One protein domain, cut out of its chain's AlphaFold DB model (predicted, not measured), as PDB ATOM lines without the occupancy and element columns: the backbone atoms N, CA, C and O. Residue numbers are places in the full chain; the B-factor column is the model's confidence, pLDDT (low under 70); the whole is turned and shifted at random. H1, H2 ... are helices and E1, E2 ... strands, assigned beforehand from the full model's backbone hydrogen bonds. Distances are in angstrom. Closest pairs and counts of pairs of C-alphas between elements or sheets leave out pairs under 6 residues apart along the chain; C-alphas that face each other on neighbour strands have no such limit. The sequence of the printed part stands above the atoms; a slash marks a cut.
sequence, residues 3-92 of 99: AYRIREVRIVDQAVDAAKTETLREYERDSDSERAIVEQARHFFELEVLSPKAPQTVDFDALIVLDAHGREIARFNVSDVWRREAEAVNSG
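Overview. This is residues 3 to 92 of the 99 residues of an uncharacterized protein of Methylocystis bryophila (UniProt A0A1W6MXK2). A twisted four-stranded sheet has one long helix, H1, over one face and no helix on the other, while a second helix, H3, runs on from the end of E4 as an arm whose residues 86 to 92 stick out. The long hairpin of E1 and E2 bends partway along, and the small helix H2 sits off the end of H1. The 90 printed residues hold four named strands and three named helices, in the order E1, E2, H1, H2, E3, E4, H3; the sheet, E2, E1, E3, E4, is antiparallel throughout, and the class is mixed, helices and strands. The whole is compact, with a radius of gyration of the C-alphas of 13.9 A and spans of 41 by 31 by 22 A.

Arrangement. E1, residues 3 to 13, and E2, residues 20 to 31, form a hairpin, antiparallel at 166 degrees, with N 6 and O 27 2.8 A apart, within hydrogen-bond range. E1 bends by 57 degrees at residue 10, and E2 by 75 degrees at residue 24. H1, residues 34 to 49, is on the sheet; its closest C-alphas to E4, residues 72 to 77, are those of Val 38 and Ala 74, 6.5 A apart. H2, residues 54 to 57, only just touches H1, and only at the corner, with 3 pairs of C-alphas within 8 A, made by residues 48 to 49 of H1; the closest are Glu 48 and Ala 54, 6.2 A. E3, residues 62 to 66, is antiparallel to E1 at 144 degrees, with N 7 and O 64 2.8 A apart. E2, H1, H2 and E3 make a split strand-helix-strand unit, two strands running the same way with E1 between them; its crossover is right-handed. E3 and E4 form a hairpin, antiparallel at 169 degrees, with N 63 and O 76 2.8 A apart. H3, residues 78 to 91, is close to H1 but not clearly touching: the closest C-alphas, of Val 49 and Val 78, are 6.7 A apart, at a steep tilt of 65 degrees, the same way. H3 is only just not on the sheet, with 4 pairs of C-alphas within 10 A. Every O i to N i+4 pair is within hydrogen-bond range in H1 and H3; H2 is too short for such a pair.

Along the chain. E1 begins at C-alpha 3, (-42.801, 14.812, 40.499), and measures 29.1 A; E2 measures 27.9 A. H1 runs 22.1 A to C-alpha 49 at (-51.939, -2.877, 25.560). H3 measures 20.0 A and ends at C-alpha 91, (-43.165, -20.630, 19.777).

Size, cuts and confidence. The two C-alphas farthest apart, of His 69 and Gly 92, are 43.0 A apart. The printed part has no cut and no long link. Residues 14 to 19 and 89 to 92 have pLDDT under 70; the mean of the printed part is 85.9.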
ATOM      1  N   ALA A   3     -41.833  14.733  41.584       91.56
ATOM      2  CA  ALA A   3     -42.801  14.812  40.499       91.56
ATOM      3  C   ALA A   3     -42.236  14.147  39.238       91.56
ATOM      4  O   ALA A   3     -41.112  14.434  38.816       91.56
ATOM      5  N   TYR A   4     -43.030  13.274  38.634       95.06
ATOM      6  CA  TYR A   4     -42.727  12.583  37.387       95.06
ATOM      7  C   TYR A   4     -43.791  12.906  36.353       95.06
ATOM      8  O   TYR A   4     -44.955  13.127  36.690       95.06
ATOM      9  N   ARG A   5     -43.404  12.891  35.080       95.75
ATOM     10  CA  ARG A   5     -44.336  13.068  33.964       95.75
ATOM     11  C   ARG A   5     -44.405  11.794  33.152       95.75
ATOM     12  O   ARG A   5     -43.381  11.275  32.721       95.75
ATOM     13  N   ILE A   6     -45.610  11.302  32.928       95.38
ATOM     14  CA  ILE A   6     -45.880  10.166  32.055       95.38
ATOM     15  C   ILE A   6     -46.472  10.720  30.767       95.38
ATOM     16  O   ILE A   6     -47.453  11.457  30.811       95.38
ATOM     17  N   ARG A   7     -45.880  10.376  29.626       95.50
ATOM     18  CA  ARG A   7     -46.340  10.779  28.297       95.50
ATOM     19  C   ARG A   7     -46.791   9.576  27.508       95.50
ATOM     20  O   ARG A   7     -46.023   8.640  27.318       95.50
ATOM     21  N   GLU A   8     -47.995   9.654  26.980       94.75
ATOM     22  CA  GLU A   8     -48.432   8.798  25.890       94.75
ATOM     23  C   GLU A   8     -48.118   9.513  24.583       94.75
ATOM     24  O   GLU A   8     -48.504  10.671  24.388       94.75
ATOM     25  N   VAL A   9     -47.372   8.848  23.707       93.81
ATOM     26  CA  VAL A   9     -46.873   9.455  22.475       93.81
ATOM     27  C   VAL A   9     -47.204   8.623  21.250       93.81
ATOM     28  O   VAL A   9     -47.230   7.395  21.305       93.81
ATOM     29  N   ARG A  10     -47.389   9.308  20.125       92.25
ATOM     30  CA  ARG A  10     -47.467   8.724  18.789       92.25
ATOM     31  C   ARG A  10     -46.144   8.913  18.061       92.25
ATOM     32  O   ARG A  10     -45.554   9.990  18.125       92.25
ATOM     33  N   ILE A  11     -45.661   7.898  17.363       86.25
ATOM     34  CA  ILE A  11     -44.454   7.972  16.543       86.25
ATOM     35  C   ILE A  11     -44.871   8.456  15.152       86.25
ATOM     36  O   ILE A  11     -45.522   7.741  14.397       86.25
ATOM     37  N   VAL A  12     -44.506   9.694  14.820       81.19
ATOM     38  CA  VAL A  12     -44.891  10.363  13.563       81.19
ATOM     39  C   VAL A  12     -43.832  10.244  12.469       81.19
ATOM     40  O   VAL A  12     -44.167  10.370  11.296       81.19
ATOM     41  N   ASP A  13     -42.571   9.978  12.821       73.38
ATOM     42  CA  ASP A  13     -41.506   9.773  11.836       73.38
ATOM     43  C   ASP A  13     -40.418   8.841  12.387       73.38
ATOM     44  O   ASP A  13     -39.881   9.087  13.471       73.38
ATOM     45  N   GLN A  14     -40.080   7.784  11.645       61.62
ATOM     46  CA  GLN A  14     -38.948   6.894  11.935       61.62
ATOM     47  C   GLN A  14     -37.710   7.367  11.162       61.62
ATOM     48  O   GLN A  14     -37.141   6.640  10.348       61.62
ATOM     49  N   ALA A  15     -37.290   8.611  11.385       53.94
ATOM     50  CA  ALA A  15     -36.006   9.075  10.878       53.94
ATOM     51  C   ALA A  15     -34.857   8.479  11.715       53.94
ATOM     52  O   ALA A  15     -34.976   8.306  12.928       53.94
ATOM     53  N   VAL A  16     -33.736   8.193  11.046       55.31
ATOM     54  CA  VAL A  16     -32.588   7.388  11.518       55.31
ATOM     55  C   VAL A  16     -31.916   7.911  12.804       55.31
ATOM     56  O   VAL A  16     -31.229   7.141  13.464       55.31
ATOM     57  N   ASP A  17     -32.148   9.166  13.207       51.00
ATOM     58  CA  ASP A  17     -31.451   9.796  14.346       51.00
ATOM     59  C   ASP A  17     -32.308  10.048  15.599       51.00
ATOM     60  O   ASP A  17     -31.774  10.163  16.699       51.00
ATOM     61  N   ALA A  18     -33.634  10.110  15.477       56.81
ATOM     62  CA  ALA A  18     -34.559  10.145  16.609       56.81
ATOM     63  C   ALA A  18     -35.980  10.011  16.068       56.81
ATOM     64  O   ALA A  18     -36.410  10.833  15.253       56.81
ATOM     65  N   ALA A  19     -36.720   9.005  16.538       64.94
ATOM     66  CA  ALA A  19     -38.138   8.909  16.233       64.94
ATOM     67  C   ALA A  19     -38.821  10.210  16.680       64.94
ATOM     68  O   ALA A  19     -38.787  10.549  17.868       64.94
ATOM     69  N   LYS A  20     -39.413  10.960  15.743       79.38
ATOM     70  CA  LYS A  20     -40.218  12.121  16.122       79.38
ATOM     71  C   LYS A  20     -41.471  11.593  16.794       79.38
ATOM     72  O   LYS A  20     -42.216  10.809  16.206       79.38
ATOM     73  N   THR A  21     -41.679  12.018  18.030       85.81
ATOM     74  CA  THR A  21     -42.849  11.661  18.822       85.81
ATOM     75  C   THR A  21     -43.757  12.867  18.981       85.81
ATOM     76  O   THR A  21     -43.297  13.946  19.354       85.81
ATOM     77  N   GLU A  22     -45.042  12.675  18.739       91.44
ATOM     78  CA  GLU A  22     -46.102  13.611  19.089       91.44
ATOM     79  C   GLU A  22     -46.674  13.211  20.452       91.44
ATOM     80  O   GLU A  22     -47.058  12.060  20.650       91.44
ATOM     81  N   THR A  23     -46.721  14.141  21.406       93.31
ATOM     82  CA  THR A  23     -47.358  13.887  22.704       93.31
ATOM     83  C   THR A  23     -48.872  13.932  22.546       93.31
ATOM     84  O   THR A  23     -49.418  14.980  22.212       93.31
ATOM     85  N   LEU A  24     -49.546  12.819  22.833       93.62
ATOM     86  CA  LEU A  24     -51.007  12.735  22.829       93.62
ATOM     87  C   LEU A  24     -51.578  13.156  24.180       93.62
ATOM     88  O   LEU A  24     -52.515  13.950  24.252       93.62
ATOM     89  N   ARG A  25     -51.011  12.606  25.258       94.69
ATOM     90  CA  ARG A  25     -51.445  12.843  26.638       94.69
ATOM     91  C   ARG A  25     -50.221  12.928  27.547       94.69
ATOM     92  O   ARG A  25     -49.239  12.216  27.346       94.69
ATOM     93  N   GLU A  26     -50.270  13.817  28.533       95.25
ATOM     94  CA  GLU A  26     -49.241  13.964  29.565       95.25
ATOM     95  C   GLU A  26     -49.915  14.001  30.937       95.25
ATOM     96  O   GLU A  26     -50.918  14.690  31.126       95.25
ATOM     97  N   TYR A  27     -49.357  13.261  31.892       93.25
ATOM     98  CA  TYR A  27     -49.850  13.182  33.261       93.25
ATOM     99  C   TYR A  27     -48.715  13.451  34.232       93.25
ATOM    100  O   TYR A  27     -47.649  12.847  34.126       93.25
ATOM    101  N   GLU A  28     -48.969  14.299  35.219       94.38
ATOM    102  CA  GLU A  28     -48.064  14.482  36.347       94.38
ATOM    103  C   GLU A  28     -48.435  13.519  37.478       94.38
ATOM    104  O   GLU A  28     -49.615  13.314  37.795       94.38
ATOM    105  N   ARG A  29     -47.422  12.879  38.060       91.88
ATOM    106  CA  ARG A  29     -47.569  11.917  39.148       91.88
ATOM    107  C   ARG A  29     -46.478  12.112  40.181       91.88
ATOM    108  O   ARG A  29     -45.291  12.079  39.861       91.88
ATOM    109  N   ASP A  30     -46.897  12.217  41.431       92.81
ATOM    110  CA  ASP A  30     -45.990  12.163  42.561       92.81
ATOM    111  C   ASP A  30     -45.645  10.716  42.893       92.81
ATOM    112  O   ASP A  30     -46.512   9.842  42.962       92.81
ATOM    113  N   SER A  31     -44.361  10.462  43.124       91.12
ATOM    114  CA  SER A  31     -43.900   9.168  43.613       91.12
ATOM    115  C   SER A  31     -42.694   9.325  44.524       91.12
ATOM    116  O   SER A  31     -41.903  10.264  44.416       91.12
ATOM    117  N   ASP A  32     -42.530   8.385  45.444       88.69
ATOM    118  CA  ASP A  32     -41.401   8.357  46.369       88.69
ATOM    119  C   ASP A  32     -40.124   7.770  45.762       88.69
ATOM    120  O   ASP A  32     -39.051   7.922  46.342       88.69
ATOM    121  N   SER A  33     -40.214   7.133  44.592       92.69
ATOM    122  CA  SER A  33     -39.084   6.475  43.932       92.69
ATOM    123  C   SER A  33     -39.280   6.384  42.416       92.69
ATOM    124  O   SER A  33     -40.379   6.066  41.957       92.69
ATOM    125  N   GLU A  34     -38.193   6.561  41.652       92.31
ATOM    126  CA  GLU A  34     -38.147   6.279  40.205       92.31
ATOM    127  C   GLU A  34     -38.642   4.865  39.901       92.31
ATOM    128  O   GLU A  34     -39.477   4.654  39.027       92.31
ATOM    129  N   ARG A  35     -38.191   3.875  40.675       93.19
ATOM    130  CA  ARG A  35     -38.606   2.486  40.472       93.19
ATOM    131  C   ARG A  35     -40.112   2.320  40.654       93.19
ATOM    132  O   ARG A  35     -40.745   1.613  39.881       93.19
ATOM    133  N   ALA A  36     -40.687   2.973  41.663       93.06
ATOM    134  CA  ALA A  36     -42.114   2.869  41.938       93.06
ATOM    135  C   ALA A  36     -42.960   3.489  40.817       93.06
ATOM    136  O   ALA A  36     -43.954   2.885  40.419       93.06
ATOM    137  N   ILE A  37     -42.563   4.648  40.273       94.75
ATOM    138  CA  ILE A  37     -43.309   5.265  39.165       94.75
ATOM    139  C   ILE A  37     -43.162   4.474  37.863       94.75
ATOM    140  O   ILE A  37     -44.135   4.323  37.130       94.75
ATOM    141  N   VAL A  38     -41.978   3.914  37.599       94.69
ATOM    142  CA  VAL A  38     -41.733   3.085  36.414       94.69
ATOM    143  C   VAL A  38     -42.571   1.807  36.461       94.69
ATOM    144  O   VAL A  38     -43.202   1.472  35.465       94.69
ATOM    145  N   GLU A  39     -42.652   1.128  37.610       93.69
ATOM    146  CA  GLU A  39     -43.511  -0.058  37.764       93.69
ATOM    147  C   GLU A  39     -45.004   0.281  37.646       93.69
ATOM    148  O   GLU A  39     -45.754  -0.461  37.016       93.69
ATOM    149  N   GLN A  40     -45.452   1.420  38.186       92.38
ATOM    150  CA  GLN A  40     -46.839   1.870  38.012       92.38
ATOM    151  C   GLN A  40     -47.164   2.160  36.541       92.38
ATOM    152  O   GLN A  40     -48.188   1.702  36.036       92.38
ATOM    153  N   ALA A  41     -46.285   2.888  35.847       93.38
ATOM    154  CA  ALA A  41     -46.441   3.205  34.431       93.38
ATOM    155  C   ALA A  41     -46.440   1.935  33.567       93.38
ATOM    156  O   ALA A  41     -47.270   1.797  32.673       93.38
ATOM    157  N   ARG A  42     -45.560   0.978  33.879       92.00
ATOM    158  CA  ARG A  42     -45.523  -0.340  33.240       92.00
ATOM    159  C   ARG A  42     -46.820  -1.110  33.438       92.00
ATOM    160  O   ARG A  42     -47.359  -1.627  32.468       92.00
ATOM    161  N   HIS A  43     -47.327  -1.179  34.666       90.12
ATOM    162  CA  HIS A  43     -48.552  -1.918  34.950       90.12
ATOM    163  C   HIS A  43     -49.761  -1.312  34.227       90.12
ATOM    164  O   HIS A  43     -50.557  -2.034  33.635       90.12
ATOM    165  N   PHE A  44     -49.868   0.020  34.215       89.19
ATOM    166  CA  PHE A  44     -50.874   0.723  33.421       89.19
ATOM    167  C   PHE A  44     -50.750   0.392  31.927       89.19
ATOM    168  O   PHE A  44     -51.726   0.001  31.294       89.19
ATOM    169  N   PHE A  45     -49.537   0.486  31.380       90.88
ATOM    170  CA  PHE A  45     -49.264   0.183  29.979       90.88
ATOM    171  C   PHE A  45     -49.648  -1.254  29.605       90.88
ATOM    172  O   PHE A  45     -50.282  -1.481  28.579       90.88
ATOM    173  N   GLU A  46     -49.304  -2.226  30.447       88.12
ATOM    174  CA  GLU A  46     -49.689  -3.624  30.266       88.12
ATOM    175  C   GLU A  46     -51.208  -3.798  30.221       88.12
ATOM    176  O   GLU A  46     -51.715  -4.455  29.315       88.12
ATOM    177  N   LEU A  47     -51.940  -3.197  31.162       86.88
ATOM    178  CA  LEU A  47     -53.400  -3.299  31.209       86.88
ATOM    179  C   LEU A  47     -54.061  -2.757  29.937       86.88
ATOM    180  O   LEU A  47     -54.998  -3.373  29.428       86.88
ATOM    181  N   GLU A  48     -53.558  -1.642  29.408       86.44
ATOM    182  CA  GLU A  48     -54.085  -1.032  28.186       86.44
ATOM    183  C   GLU A  48     -53.739  -1.858  26.938       86.44
ATOM    184  O   GLU A  48     -54.615  -2.147  26.122       86.44
ATOM    185  N   VAL A  49     -52.477  -2.276  26.797       87.75
ATOM    186  CA  VAL A  49     -51.939  -2.877  25.560       87.75
ATOM    187  C   VAL A  49     -52.239  -4.370  25.430       87.75
ATOM    188  O   VAL A  49     -52.339  -4.875  24.312       87.75
ATOM    189  N   LEU A  50     -52.404  -5.076  26.550       83.69
ATOM    190  CA  LEU A  50     -52.737  -6.507  26.583       83.69
ATOM    191  C   LEU A  50     -54.241  -6.761  26.689       83.69
ATOM    192  O   LEU A  50     -54.686  -7.910  26.710       83.69
ATOM    193  N   SER A  51     -55.045  -5.703  26.796       82.94
ATOM    194  CA  SER A  51     -56.493  -5.838  26.759       82.94
ATOM    195  C   SER A  51     -56.917  -6.487  25.435       82.94
ATOM    196  O   SER A  51     -56.447  -6.078  24.375       82.94
ATOM    197  N   PRO A  52     -57.884  -7.422  25.420       76.94
ATOM    198  CA  PRO A  52     -58.429  -7.971  24.172       76.94
ATOM    199  C   PRO A  52     -59.004  -6.903  23.228       76.94
ATOM    200  O   PRO A  52     -59.203  -7.150  22.042       76.94
ATOM    201  N   LYS A  53     -59.309  -5.713  23.764       80.44
ATOM    202  CA  LYS A  53     -59.802  -4.556  23.011       80.44
ATOM    203  C   LYS A  53     -58.694  -3.575  22.617       80.44
ATOM    204  O   LYS A  53     -58.999  -2.628  21.899       80.44
ATOM    205  N   ALA A  54     -57.443  -3.818  23.017       80.25
ATOM    206  CA  ALA A  54     -56.301  -2.940  22.774       80.25
ATOM    207  C   ALA A  54     -56.164  -2.485  21.311       80.25
ATOM    208  O   ALA A  54     -55.984  -1.288  21.106       80.25
ATOM    209  N   PRO A  55     -56.363  -3.340  20.280       76.12
ATOM    210  CA  PRO A  55     -56.284  -2.895  18.884       76.12
ATOM    211  C   PRO A  55     -57.306  -1.814  18.495       76.12
ATOM    212  O   PRO A  55     -57.166  -1.185  17.451       76.12
ATOM    213  N   GLN A  56     -58.363  -1.637  19.291       78.81
ATOM    214  CA  GLN A  56     -59.428  -0.655  19.067       78.81
ATOM    215  C   GLN A  56     -59.342   0.539  20.027       78.81
ATOM    216  O   GLN A  56     -59.977   1.558  19.768       78.81
ATOM    217  N   THR A  57     -58.619   0.407  21.144       80.75
ATOM    218  CA  THR A  57     -58.601   1.400  22.231       80.75
ATOM    219  C   THR A  57     -57.255   2.090  22.407       80.75
ATOM    220  O   THR A  57     -57.235   3.230  22.857       80.75
ATOM    221  N   VAL A  58     -56.147   1.435  22.050       85.81
ATOM    222  CA  VAL A  58     -54.803   2.013  22.149       85.81
ATOM    223  C   VAL A  58     -54.539   2.876  20.918       85.81
ATOM    224  O   VAL A  58     -54.447   2.382  19.797       85.81
ATOM    225  N   ASP A  59     -54.430   4.183  21.139       89.12
ATOM    226  CA  ASP A  59     -54.175   5.220  20.132       89.12
ATOM    227  C   ASP A  59     -52.750   5.810  20.214       89.12
ATOM    228  O   ASP A  59     -52.394   6.665  19.400       89.12
ATOM    229  N   PHE A  60     -51.936   5.346  21.168       92.06
ATOM    230  CA  PHE A  60     -50.537   5.728  21.357       92.06
ATOM    231  C   PHE A  60     -49.581   4.601  20.943       92.06
ATOM    232  O   PHE A  60     -49.917   3.423  21.013       92.06
ATOM    233  N   ASP A  61     -48.359   4.958  20.550       91.69
ATOM    234  CA  ASP A  61     -47.320   4.011  20.124       91.69
ATOM    235  C   ASP A  61     -46.316   3.692  21.241       91.69
ATOM    236  O   ASP A  61     -45.710   2.615  21.255       91.69
ATOM    237  N   ALA A  62     -46.123   4.620  22.184       92.69
ATOM    238  CA  ALA A  62     -45.261   4.415  23.340       92.69
ATOM    239  C   ALA A  62     -45.723   5.195  24.579       92.69
ATOM    240  O   ALA A  62     -46.319   6.268  24.477       92.69
ATOM    241  N   LEU A  63     -45.381   4.662  25.751       94.50
ATOM    242  CA  LEU A  63     -45.486   5.334  27.042       94.50
ATOM    243  C   LEU A  63     -44.079   5.694  27.535       94.50
ATOM    244  O   LEU A  63     -43.224   4.819  27.661       94.50
ATOM    245  N   ILE A  64     -43.830   6.970  27.814       95.12
ATOM    246  CA  ILE A  64     -42.533   7.501  28.251       95.12
ATOM    247  C   ILE A  64     -42.672   8.061  29.665       95.12
ATOM    248  O   ILE A  64     -43.578   8.843  29.936       95.12
ATOM    249  N   VAL A  65     -41.754   7.702  30.560       95.81
ATOM    250  CA  VAL A  65     -41.671   8.260  31.914       95.81
ATOM    251  C   VAL A  65     -40.493   9.223  31.979       95.81
ATOM    252  O   VAL A  65     -39.366   8.866  31.629       95.81
ATOM    253  N   LEU A  66     -40.762  10.442  32.438       96.19
ATOM    254  CA  LEU A  66     -39.798  11.516  32.615       96.19
ATOM    255  C   LEU A  66     -39.665  11.891  34.092       96.19
ATOM    256  O   LEU A  66     -40.659  11.928  34.823       96.19
ATOM    257  N   ASP A  67     -38.455  12.245  34.509       94.12
ATOM    258  CA  ASP A  67     -38.207  12.840  35.822       94.12
ATOM    259  C   ASP A  67     -38.613  14.332  35.890       94.12
ATOM    260  O   ASP A  67     -39.073  14.957  34.916       94.12
ATOM    261  N   ALA A  68     -38.404  14.933  37.064       90.69
ATOM    262  CA  ALA A  68     -38.658  16.351  37.317       90.69
ATOM    263  C   ALA A  68     -37.844  17.289  36.401       90.69
ATOM    264  O   ALA A  68     -38.269  18.407  36.118       90.69
ATOM    265  N   HIS A  69     -36.697  16.834  35.892       91.25
ATOM    266  CA  HIS A  69     -35.830  17.584  34.983       91.25
ATOM    267  C   HIS A  69     -36.175  17.359  33.503       91.25
ATOM    268  O   HIS A  69     -35.639  18.043  32.634       91.25
ATOM    269  N   GLY A  70     -37.105  16.447  33.203       89.75
ATOM    270  CA  GLY A  70     -37.512  16.103  31.841       89.75
ATOM    271  C   GLY A  70     -36.621  15.062  31.177       89.75
ATOM    272  O   GLY A  70     -36.707  14.884  29.963       89.75
ATOM    273  N   ARG A  71     -35.779  14.373  31.947       93.25
ATOM    274  CA  ARG A  71     -34.986  13.248  31.462       93.25
ATOM    275  C   ARG A  71     -35.865  12.007  31.372       93.25
ATOM    276  O   ARG A  71     -36.599  11.699  32.304       93.25
ATOM    277  N   GLU A  72     -35.748  11.279  30.268       94.50
ATOM    278  CA  GLU A  72     -36.376   9.968  30.102       94.50
ATOM    279  C   GLU A  72     -35.716   8.930  31.012       94.50
ATOM    280  O   GLU A  72     -34.500   8.727  30.966       94.50
ATOM    281  N   ILE A  73     -36.538   8.289  31.842       95.00
ATOM    282  CA  ILE A  73     -36.117   7.262  32.805       95.00
ATOM    283  C   ILE A  73     -36.694   5.885  32.461       95.00
ATOM    284  O   ILE A  73     -36.146   4.869  32.882       95.00
ATOM    285  N   ALA A  74     -37.769   5.839  31.668       94.56
ATOM    286  CA  ALA A  74     -38.310   4.610  31.098       94.56
ATOM    287  C   ALA A  74     -39.111   4.884  29.819       94.56
ATOM    288  O   ALA A  74     -39.698   5.956  29.655       94.56
ATOM    289  N   ARG A  75     -39.180   3.872  28.951       94.25
ATOM    290  CA  ARG A  75     -39.998   3.853  27.736       94.25
ATOM    291  C   ARG A  75     -40.561   2.461  27.503       94.25
ATOM    292  O   ARG A  75     -39.835   1.473  27.590       94.25
ATOM    293  N   PHE A  76     -41.836   2.406  27.145       92.56
ATOM    294  CA  PHE A  76     -42.558   1.184  26.822       92.56
ATOM    295  C   PHE A  76     -43.206   1.337  25.446       92.56
ATOM    296  O   PHE A  76     -44.080   2.181  25.277       92.56
ATOM    297  N   ASN A  77     -42.766   0.559  24.454       91.81
ATOM    298  CA  ASN A  77     -43.315   0.628  23.097       91.81
ATOM    299  C   ASN A  77     -44.374  -0.456  22.889       91.81
ATOM    300  O   ASN A  77     -44.151  -1.624  23.213       91.81
ATOM    301  N   VAL A  78     -45.506  -0.084  22.289       90.31
ATOM    302  CA  VAL A  78     -46.599  -1.017  21.964       90.31
ATOM    303  C   VAL A  78     -46.112  -2.104  21.006       90.31
ATOM    304  O   VAL A  78     -46.383  -3.291  21.193       90.31
ATOM    305  N   SER A  79     -45.302  -1.711  20.022       87.19
ATOM    306  CA  SER A  79     -44.732  -2.616  19.023       87.19
ATOM    307  C   SER A  79     -43.822  -3.694  19.620       87.19
ATOM    308  O   SER A  79     -43.800  -4.813  19.102       87.19
ATOM    309  N   ASP A  80     -43.106  -3.399  20.709       86.75
ATOM    310  CA  ASP A  80     -42.252  -4.376  21.391       86.75
ATOM    311  C   ASP A  80     -43.095  -5.450  22.088       86.75
ATOM    312  O   ASP A  80     -42.766  -6.635  22.016       86.75
ATOM    313  N   VAL A  81     -44.208  -5.058  22.718       84.81
ATOM    314  CA  VAL A  81     -45.123  -5.999  23.383       84.81
ATOM    315  C   VAL A  81     -45.802  -6.907  22.372       84.81
ATOM    316  O   VAL A  81     -45.717  -8.126  22.509       84.81
ATOM    317  N   TRP A  82     -46.414  -6.343  21.330       84.44
ATOM    318  CA  TRP A  82     -47.128  -7.141  20.330       84.44
ATOM    319  C   TRP A  82     -46.199  -8.060  19.538       84.44
ATOM    320  O   TRP A  82     -46.581  -9.177  19.193       84.44
ATOM    321  N   ARG A  83     -44.949  -7.642  19.290       84.31
ATOM    322  CA  ARG A  83     -43.940  -8.524  18.689       84.31
ATOM    323  C   ARG A  83     -43.650  -9.723  19.589       84.31
ATOM    324  O   ARG A  83     -43.689 -10.852  19.109       84.31
ATOM    325  N   ARG A  84     -43.400  -9.494  20.882       79.75
ATOM    326  CA  ARG A  84     -43.144 -10.578  21.845       79.75
ATOM    327  C   ARG A  84     -44.358 -11.493  22.010       79.75
ATOM    328  O   ARG A  84     -44.185 -12.700  22.145       79.75
ATOM    329  N   GLU A  85     -45.571 -10.945  21.987       78.38
ATOM    330  CA  GLU A  85     -46.809 -11.728  22.047       78.38
ATOM    331  C   GLU A  85     -46.942 -12.636  20.816       78.38
ATOM    332  O   GLU A  85     -47.144 -13.844  20.953       78.38
ATOM    333  N   ALA A  86     -46.726 -12.094  19.614       76.56
ATOM    334  CA  ALA A  86     -46.731 -12.872  18.377       76.56
ATOM    335  C   ALA A  86     -45.647 -13.970  18.366       76.56
ATOM    336  O   ALA A  86     -45.895 -15.095  17.925       76.56
ATOM    337  N   GLU A  87     -44.450 -13.677  18.883       75.44
ATOM    338  CA  GLU A  87     -43.366 -14.655  19.045       75.44
ATOM    339  C   GLU A  87     -43.715 -15.755  20.063       75.44
ATOM    340  O   GLU A  87     -43.407 -16.931  19.836       75.44
ATOM    341  N   ALA A  88     -44.384 -15.414  21.165       71.69
ATOM    342  CA  ALA A  88     -44.837 -16.382  22.163       71.69
ATOM    343  C   ALA A  88     -45.910 -17.322  21.596       71.69
ATOM    344  O   ALA A  88     -45.794 -18.541  21.744       71.69
ATOM    345  N   VAL A  89     -46.890 -16.779  20.864       69.94
ATOM    346  CA  VAL A  89     -47.917 -17.566  20.158       69.94
ATOM    347  C   VAL A  89     -47.279 -18.522  19.146       69.94
ATOM    348  O   VAL A  89     -47.619 -19.703  19.123       69.94
ATOM    349  N   ASN A  90     -46.305 -18.053  18.358       69.56
ATOM    350  CA  ASN A  90     -45.622 -18.884  17.358       69.56
ATOM    351  C   ASN A  90     -44.696 -19.954  17.961       69.56
ATOM    352  O   ASN A  90     -44.465 -20.985  17.331       69.56
ATOM    353  N   SER A  91     -44.140 -19.723  19.153       66.94
ATOM    354  CA  SER A  91     -43.165 -20.630  19.777       66.94
ATOM    355  C   SER A  91     -43.765 -21.603  20.796       66.94
ATOM    356  O   SER A  91     -43.056 -22.499  21.258       66.94
ATOM    357  N   GLY A  92     -45.043 -21.441  21.164       58.53
ATOM    358  CA  GLY A  92     -45.712 -22.260  22.181       58.53
ATOM    359  C   GLY A  92     -45.115 -22.121  23.590       58.53
ATOM    360  O   GLY A  92     -45.362 -22.969  24.448       58.53
TER     361      GLY A  92